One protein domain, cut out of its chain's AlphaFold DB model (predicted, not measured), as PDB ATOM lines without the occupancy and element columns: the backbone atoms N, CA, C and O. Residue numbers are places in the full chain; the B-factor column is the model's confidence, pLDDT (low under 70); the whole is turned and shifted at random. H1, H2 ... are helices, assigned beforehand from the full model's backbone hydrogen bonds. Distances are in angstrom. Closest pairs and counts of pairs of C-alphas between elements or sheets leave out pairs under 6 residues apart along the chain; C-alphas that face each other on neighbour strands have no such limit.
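AT A GLANCE: This is residues 363 to 413 of the 414 residues of an uncharacterized protein of Necator americanus (UniProt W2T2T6). Three short helices, H1, H2 and H3, follow one another in a curve, and the longest, H4, folds back between H1 and H3 and crosses H2. The 51 printed residues include four named helices, H1 to H4 in order, and no named strand: all helix. The whole is compact, radius of gyration of the C-alphas 9.8 A, and flat, spanning 28 by 25 by 14 A.

HOW THE PARTS SIT: H1, residues 363 to 369, touches H2, residues 376 to 381; their closest C-alphas, of Glu 364 and Ala 376, are 4.9 A apart. H3, residues 384 to 391, is apart from H1. H4, residues 398 to 411, touches H2 at a steep tilt of 61 degrees, closest C-alphas Ser 380 and Arg 408, 5.2 A. In the four helices every O i to N i+4 pair is within hydrogen-bond range.

IN THESE COORDINATES: H1 begins at C-alpha 363 (-4.929, -42.324, -7.052). H1 to H4 measure 9.7, 8.9, 10.4 and 20.6 A; H4 ends at C-alpha 411 (-7.862, -42.276, 1.822).

THE WHOLE: The printed part has no cut and no long link. Residue 413 alone is under pLDDT 70.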
ATOM      1  N   ASP A 363      -3.589 -41.756  -6.929       94.62
ATOM      2  CA  ASP A 363      -4.929 -42.324  -7.052       94.62
ATOM      3  C   ASP A 363      -5.753 -41.623  -8.121       94.62
ATOM      4  O   ASP A 363      -6.449 -42.295  -8.876       94.62
ATOM      5  N   GLU A 364      -5.585 -40.310  -8.275       95.12
ATOM      6  CA  GLU A 364      -6.194 -39.555  -9.369       95.12
ATOM      7  C   GLU A 364      -5.675 -40.034 -10.731       95.12
ATOM      8  O   GLU A 364      -6.444 -40.231 -11.673       95.12
ATOM      9  N   GLN A 365      -4.374 -40.319 -10.826       94.25
ATOM     10  CA  GLN A 365      -3.783 -40.889 -12.039       94.25
ATOM     11  C   GLN A 365      -4.307 -42.304 -12.317       94.25
ATOM     12  O   GLN A 365      -4.599 -42.635 -13.466       94.25
ATOM     13  N   LEU A 366      -4.461 -43.135 -11.280       94.12
ATOM     14  CA  LEU A 366      -5.027 -44.480 -11.411       94.12
ATOM     15  C   LEU A 366      -6.499 -44.449 -11.837       94.12
ATOM     16  O   LEU A 366      -6.896 -45.258 -12.676       94.12
ATOM     17  N   ALA A 367      -7.290 -43.522 -11.297       94.69
ATOM     18  CA  ALA A 367      -8.685 -43.336 -11.677       94.69
ATOM     19  C   ALA A 367      -8.806 -42.908 -13.148       94.69
ATOM     20  O   ALA A 367      -9.552 -43.524 -13.914       94.69
ATOM     21  N   ALA A 368      -7.995 -41.934 -13.571       93.81
ATOM     22  CA  ALA A 368      -7.955 -41.459 -14.951       93.81
ATOM     23  C   ALA A 368      -7.479 -42.545 -15.936       93.81
ATOM     24  O   ALA A 368      -8.098 -42.749 -16.982       93.81
ATOM     25  N   ALA A 369      -6.418 -43.286 -15.597       95.12
ATOM     26  CA  ALA A 369      -5.867 -44.346 -16.446       95.12
ATOM     27  C   ALA A 369      -6.866 -45.491 -16.681       95.12
ATOM     28  O   ALA A 369      -6.930 -46.042 -17.779       95.12
ATOM     29  N   ASN A 370      -7.678 -45.814 -15.671       95.25
ATOM     30  CA  ASN A 370      -8.680 -46.880 -15.737       95.25
ATOM     31  C   ASN A 370     -10.073 -46.389 -16.147       95.25
ATOM     32  O   ASN A 370     -11.038 -47.155 -16.065       95.25
ATOM     33  N   ARG A 371     -10.170 -45.130 -16.605       94.12
ATOM     34  CA  ARG A 371     -11.404 -44.490 -17.079       94.12
ATOM     35  C   ARG A 371     -12.556 -44.661 -16.088       94.12
ATOM     36  O   ARG A 371     -13.662 -45.032 -16.475       94.12
ATOM     37  N   LEU A 372     -12.273 -44.454 -14.802       93.81
ATOM     38  CA  LEU A 372     -13.321 -44.486 -13.793       93.81
ATOM     39  C   LEU A 372     -14.304 -43.329 -14.036       93.81
ATOM     40  O   LEU A 372     -13.877 -42.240 -14.423       93.81
ATOM     41  N   PRO A 373     -15.607 -43.539 -13.790       92.12
ATOM     42  CA  PRO A 373     -16.614 -42.487 -13.911       92.12
ATOM     43  C   PRO A 373     -16.507 -41.427 -12.802       92.12
ATOM     44  O   PRO A 373     -17.215 -40.429 -12.857       92.12
ATOM     45  N   LEU A 374     -15.647 -41.657 -11.803       93.81
ATOM     46  CA  LEU A 374     -15.408 -40.790 -10.655       93.81
ATOM     47  C   LEU A 374     -13.907 -40.543 -10.491       93.81
ATOM     48  O   LEU A 374     -13.093 -41.442 -10.732       93.81
ATOM     49  N   SER A 375     -13.558 -39.345 -10.032       95.38
ATOM     50  CA  SER A 375     -12.208 -38.995  -9.581       95.38
ATOM     51  C   SER A 375     -11.859 -39.690  -8.262       95.38
ATOM     52  O   SER A 375     -12.738 -40.145  -7.524       95.38
ATOM     53  N   ALA A 376     -10.569 -39.767  -7.928       94.06
ATOM     54  CA  ALA A 376     -10.150 -40.383  -6.668       94.06
ATOM     55  C   ALA A 376     -10.696 -39.616  -5.458       94.06
ATOM     56  O   ALA A 376     -11.146 -40.227  -4.492       94.06
ATOM     57  N   ARG A 377     -10.736 -38.285  -5.565       94.12
ATOM     58  CA  ARG A 377     -11.286 -37.395  -4.541       94.12
ATOM     59  C   ARG A 377     -12.787 -37.601  -4.323       94.12
ATOM     60  O   ARG A 377     -13.239 -37.656  -3.187       94.12
ATOM     61  N   GLU A 378     -13.566 -37.745  -5.393       94.38
ATOM     62  CA  GLU A 378     -15.000 -38.043  -5.267       94.38
ATOM     63  C   GLU A 378     -15.222 -39.414  -4.623       94.38
ATOM     64  O   GLU A 378     -16.114 -39.574  -3.794       94.38
ATOM     65  N   ILE A 379     -14.386 -40.405  -4.955       94.44
ATOM     66  CA  ILE A 379     -14.461 -41.739  -4.349       94.44
ATOM     67  C   ILE A 379     -14.223 -41.683  -2.836       94.44
ATOM     68  O   ILE A 379     -14.860 -42.460  -2.121       94.44
ATOM     69  N   SER A 380     -13.347 -40.813  -2.329       93.00
ATOM     70  CA  SER A 380     -13.095 -40.679  -0.888       93.00
ATOM     71  C   SER A 380     -14.100 -39.794  -0.156       93.00
ATOM     72  O   SER A 380     -14.506 -40.152   0.946       93.00
ATOM     73  N   GLU A 381     -14.580 -38.713  -0.768       93.75
ATOM     74  CA  GLU A 381     -15.530 -37.788  -0.126       93.75
ATOM     75  C   GLU A 381     -16.976 -38.323  -0.081       93.75
ATOM     76  O   GLU A 381     -17.765 -37.927   0.775       93.75
ATOM     77  N   MET A 382     -17.343 -39.243  -0.978       91.38
ATOM     78  CA  MET A 382     -18.712 -39.758  -1.093       91.38
ATOM     79  C   MET A 382     -19.147 -40.584   0.138       91.38
ATOM     80  O   MET A 382     -18.328 -41.191   0.830       91.38
ATOM     81  N   THR A 383     -20.443 -40.656   0.448       94.06
ATOM     82  CA  THR A 383     -20.920 -41.508   1.556       94.06
ATOM     83  C   THR A 383     -20.866 -42.994   1.185       94.06
ATOM     84  O   THR A 383     -20.890 -43.367   0.010       94.06
ATOM     85  N   LEU A 384     -20.836 -43.887   2.185       91.31
ATOM     86  CA  LEU A 384     -20.833 -45.337   1.939       91.31
ATOM     87  C   LEU A 384     -22.055 -45.777   1.108       91.31
ATOM     88  O   LEU A 384     -21.929 -46.588   0.191       91.31
ATOM     89  N   GLY A 385     -23.230 -45.197   1.378       92.88
ATOM     90  CA  GLY A 385     -24.463 -45.493   0.647       92.88
ATOM     91  C   GLY A 385     -24.409 -45.088  -0.830       92.88
ATOM     92  O   GLY A 385     -24.844 -45.849  -1.695       92.88
ATOM     93  N   GLU A 386     -23.847 -43.921  -1.141       94.50
ATOM     94  CA  GLU A 386     -23.654 -43.455  -2.520       94.50
ATOM     95  C   GLU A 386     -22.605 -44.299  -3.259       94.50
ATOM     96  O   GLU A 386     -22.837 -44.709  -4.397       94.50
ATOM     97  N   LEU A 387     -21.515 -44.685  -2.586       94.19
ATOM     98  CA  LEU A 387     -20.516 -45.601  -3.143       94.19
ATOM     99  C   LEU A 387     -21.115 -46.968  -3.486       94.19
ATOM    100  O   LEU A 387     -20.834 -47.515  -4.551       94.19
ATOM    101  N   HIS A 388     -21.981 -47.511  -2.626       93.88
ATOM    102  CA  HIS A 388     -22.690 -48.755  -2.920       93.88
ATOM    103  C   HIS A 388     -23.612 -48.635  -4.134       93.88
ATOM    104  O   HIS A 388     -23.718 -49.598  -4.889       93.88
ATOM    105  N   LYS A 389     -24.259 -47.483  -4.349       94.94
ATOM    106  CA  LYS A 389     -25.054 -47.247  -5.563       94.94
ATOM    107  C   LYS A 389     -24.166 -47.266  -6.805       94.94
ATOM    108  O   LYS A 389     -24.488 -47.966  -7.756       94.94
ATOM    109  N   VAL A 390     -23.014 -46.597  -6.764       93.19
ATOM    110  CA  VAL A 390     -22.057 -46.583  -7.883       93.19
ATOM    111  C   VAL A 390     -21.510 -47.980  -8.172       93.19
ATOM    112  O   VAL A 390     -21.476 -48.400  -9.321       93.19
ATOM    113  N   LEU A 391     -21.134 -48.744  -7.142       93.25
ATOM    114  CA  LEU A 391     -20.612 -50.107  -7.306       93.25
ATOM    115  C   LEU A 391     -21.655 -51.117  -7.812       93.25
ATOM    116  O   LEU A 391     -21.271 -52.183  -8.294       93.25
ATOM    117  N   LYS A 392     -22.950 -50.801  -7.693       94.25
ATOM    118  CA  LYS A 392     -24.053 -51.597  -8.250       94.25
ATOM    119  C   LYS A 392     -24.287 -51.344  -9.742       94.25
ATOM    120  O   LYS A 392     -25.019 -52.117 -10.347       94.25
ATOM    121  N   ASN A 393     -23.671 -50.321 -10.335       87.69
ATOM    122  CA  ASN A 393     -23.785 -50.077 -11.771       87.69
ATOM    123  C   ASN A 393     -23.115 -51.214 -12.565       87.69
ATOM    124  O   ASN A 393     -21.981 -51.605 -12.270       87.69
ATOM    125  N   GLU A 394     -23.815 -51.730 -13.577       81.75
ATOM    126  CA  GLU A 394     -23.341 -52.829 -14.437       81.75
ATOM    127  C   GLU A 394     -22.243 -52.389 -15.415       81.75
ATOM    128  O   GLU A 394     -21.414 -53.200 -15.818       81.75
ATOM    129  N   ASP A 395     -22.167 -51.089 -15.713       92.62
ATOM    130  CA  ASP A 395     -21.181 -50.509 -16.635       92.62
ATOM    131  C   ASP A 395     -19.745 -50.502 -16.079       92.62
ATOM    132  O   ASP A 395     -18.783 -50.233 -16.801       92.62
ATOM    133  N   LEU A 396     -19.581 -50.786 -14.784       93.88
ATOM    134  CA  LEU A 396     -18.278 -50.918 -14.148       93.88
ATOM    135  C   LEU A 396     -17.802 -52.365 -14.211       93.88
ATOM    136  O   LEU A 396     -18.426 -53.278 -13.670       93.88
ATOM    137  N   THR A 397     -16.618 -52.564 -14.781       95.62
ATOM    138  CA  THR A 397     -15.946 -53.866 -14.729       95.62
ATOM    139  C   THR A 397     -15.601 -54.243 -13.284       95.62
ATOM    140  O   THR A 397     -15.341 -53.379 -12.441       95.62
ATOM    141  N   GLU A 398     -15.522 -55.541 -12.983       95.56
ATOM    142  CA  GLU A 398     -15.135 -56.005 -11.641       95.56
ATOM    143  C   GLU A 398     -13.763 -55.477 -11.206       95.56
ATOM    144  O   GLU A 398     -13.564 -55.122 -10.042       95.56
ATOM    145  N   TYR A 399     -12.837 -55.326 -12.154       96.25
ATOM    146  CA  TYR A 399     -11.547 -54.691 -11.901       96.25
ATOM    147  C   TYR A 399     -11.699 -53.228 -11.454       96.25
ATOM    148  O   TYR A 399     -11.112 -52.826 -10.448       96.25
ATOM    149  N   GLN A 400     -12.532 -52.437 -12.137       95.88
ATOM    150  CA  GLN A 400     -12.801 -51.046 -11.756       95.88
ATOM    151  C   GLN A 400     -13.498 -50.955 -10.394       95.88
ATOM    152  O   GLN A 400     -13.112 -50.128  -9.570       95.88
ATOM    153  N   LYS A 401     -14.453 -51.845 -10.097       96.12
ATOM    154  CA  LYS A 401     -15.089 -51.924  -8.769       96.12
ATOM    155  C   LYS A 401     -14.067 -52.218  -7.671       96.12
ATOM    156  O   LYS A 401     -14.089 -51.588  -6.614       96.12
ATOM    157  N   GLN A 402     -13.143 -53.149  -7.907       95.81
ATOM    158  CA  GLN A 402     -12.050 -53.427  -6.971       95.81
ATOM    159  C   GLN A 402     -11.113 -52.226  -6.805       95.81
ATOM    160  O   GLN A 402     -10.694 -51.938  -5.682       95.81
ATOM    161  N   LEU A 403     -10.799 -51.520  -7.892       96.19
ATOM    162  CA  LEU A 403      -9.954 -50.330  -7.860       96.19
ATOM    163  C   LEU A 403     -10.598 -49.201  -7.049       96.19
ATOM    164  O   LEU A 403      -9.935 -48.636  -6.184       96.19
ATOM    165  N   ILE A 404     -11.895 -48.944  -7.242       95.44
ATOM    166  CA  ILE A 404     -12.672 -47.978  -6.452       95.44
ATOM    167  C   ILE A 404     -12.581 -48.311  -4.954       95.44
ATOM    168  O   ILE A 404     -12.257 -47.441  -4.147       95.44
ATOM    169  N   ARG A 405     -12.762 -49.585  -4.568       95.19
ATOM    170  CA  ARG A 405     -12.596 -50.022  -3.165       95.19
ATOM    171  C   ARG A 405     -11.166 -49.809  -2.650       95.19
ATOM    172  O   ARG A 405     -10.986 -49.460  -1.487       95.19
ATOM    173  N   LYS A 406     -10.142 -50.030  -3.483       95.75
ATOM    174  CA  LYS A 406      -8.731 -49.808  -3.112       95.75
ATOM    175  C   LYS A 406      -8.390 -48.328  -2.936       95.75
ATOM    176  O   LYS A 406      -7.602 -48.020  -2.051       95.75
ATOM    177  N   ILE A 407      -8.942 -47.441  -3.762       94.50
ATOM    178  CA  ILE A 407      -8.781 -45.985  -3.616       94.50
ATOM    179  C   ILE A 407      -9.444 -45.536  -2.309       94.50
ATOM    180  O   ILE A 407      -8.772 -45.003  -1.435       94.50
ATOM    181  N   ARG A 408     -10.713 -45.909  -2.103       93.62
ATOM    182  CA  ARG A 408     -11.485 -45.616  -0.883       93.62
ATOM    183  C   ARG A 408     -10.749 -45.985   0.411       93.62
ATOM    184  O   ARG A 408     -10.732 -45.203   1.349       93.62
ATOM    185  N   ARG A 409     -10.152 -47.182   0.468       92.75
ATOM    186  CA  ARG A 409      -9.428 -47.655   1.662       92.75
ATOM    187  C   ARG A 409      -8.131 -46.901   1.935       92.75
ATOM    188  O   ARG A 409      -7.715 -46.860   3.082       92.75
ATOM    189  N   ARG A 410      -7.474 -46.365   0.903       89.88
ATOM    190  CA  ARG A 410      -6.206 -45.643   1.070       89.88
ATOM    191  C   ARG A 410      -6.413 -44.249   1.645       89.88
ATOM    192  O   ARG A 410      -5.604 -43.837   2.459       89.88
ATOM    193  N   ASP A 411      -7.512 -43.595   1.283       81.56
ATOM    194  CA  ASP A 411      -7.862 -42.276   1.822       81.56
ATOM    195  C   ASP A 411      -8.541 -42.352   3.202       81.56
ATOM    196  O   ASP A 411      -8.539 -41.372   3.928       81.56
ATOM    197  N   ALA A 412      -9.121 -43.497   3.585       72.25
ATOM    198  CA  ALA A 412      -9.717 -43.682   4.916       72.25
ATOM    199  C   ALA A 412      -8.687 -43.977   6.025       72.25
ATOM    200  O   ALA A 412      -9.041 -43.937   7.197       72.25
ATOM    201  N   GLY A 413      -7.450 -44.328   5.655       58.78
ATOM    202  CA  GLY A 413      -6.355 -44.626   6.587       58.78
ATOM    203  C   GLY A 413      -5.242 -43.573   6.600       58.78
ATOM    204  O   GLY A 413      -4.166 -43.858   7.119       58.78
TER     205      GLY A 413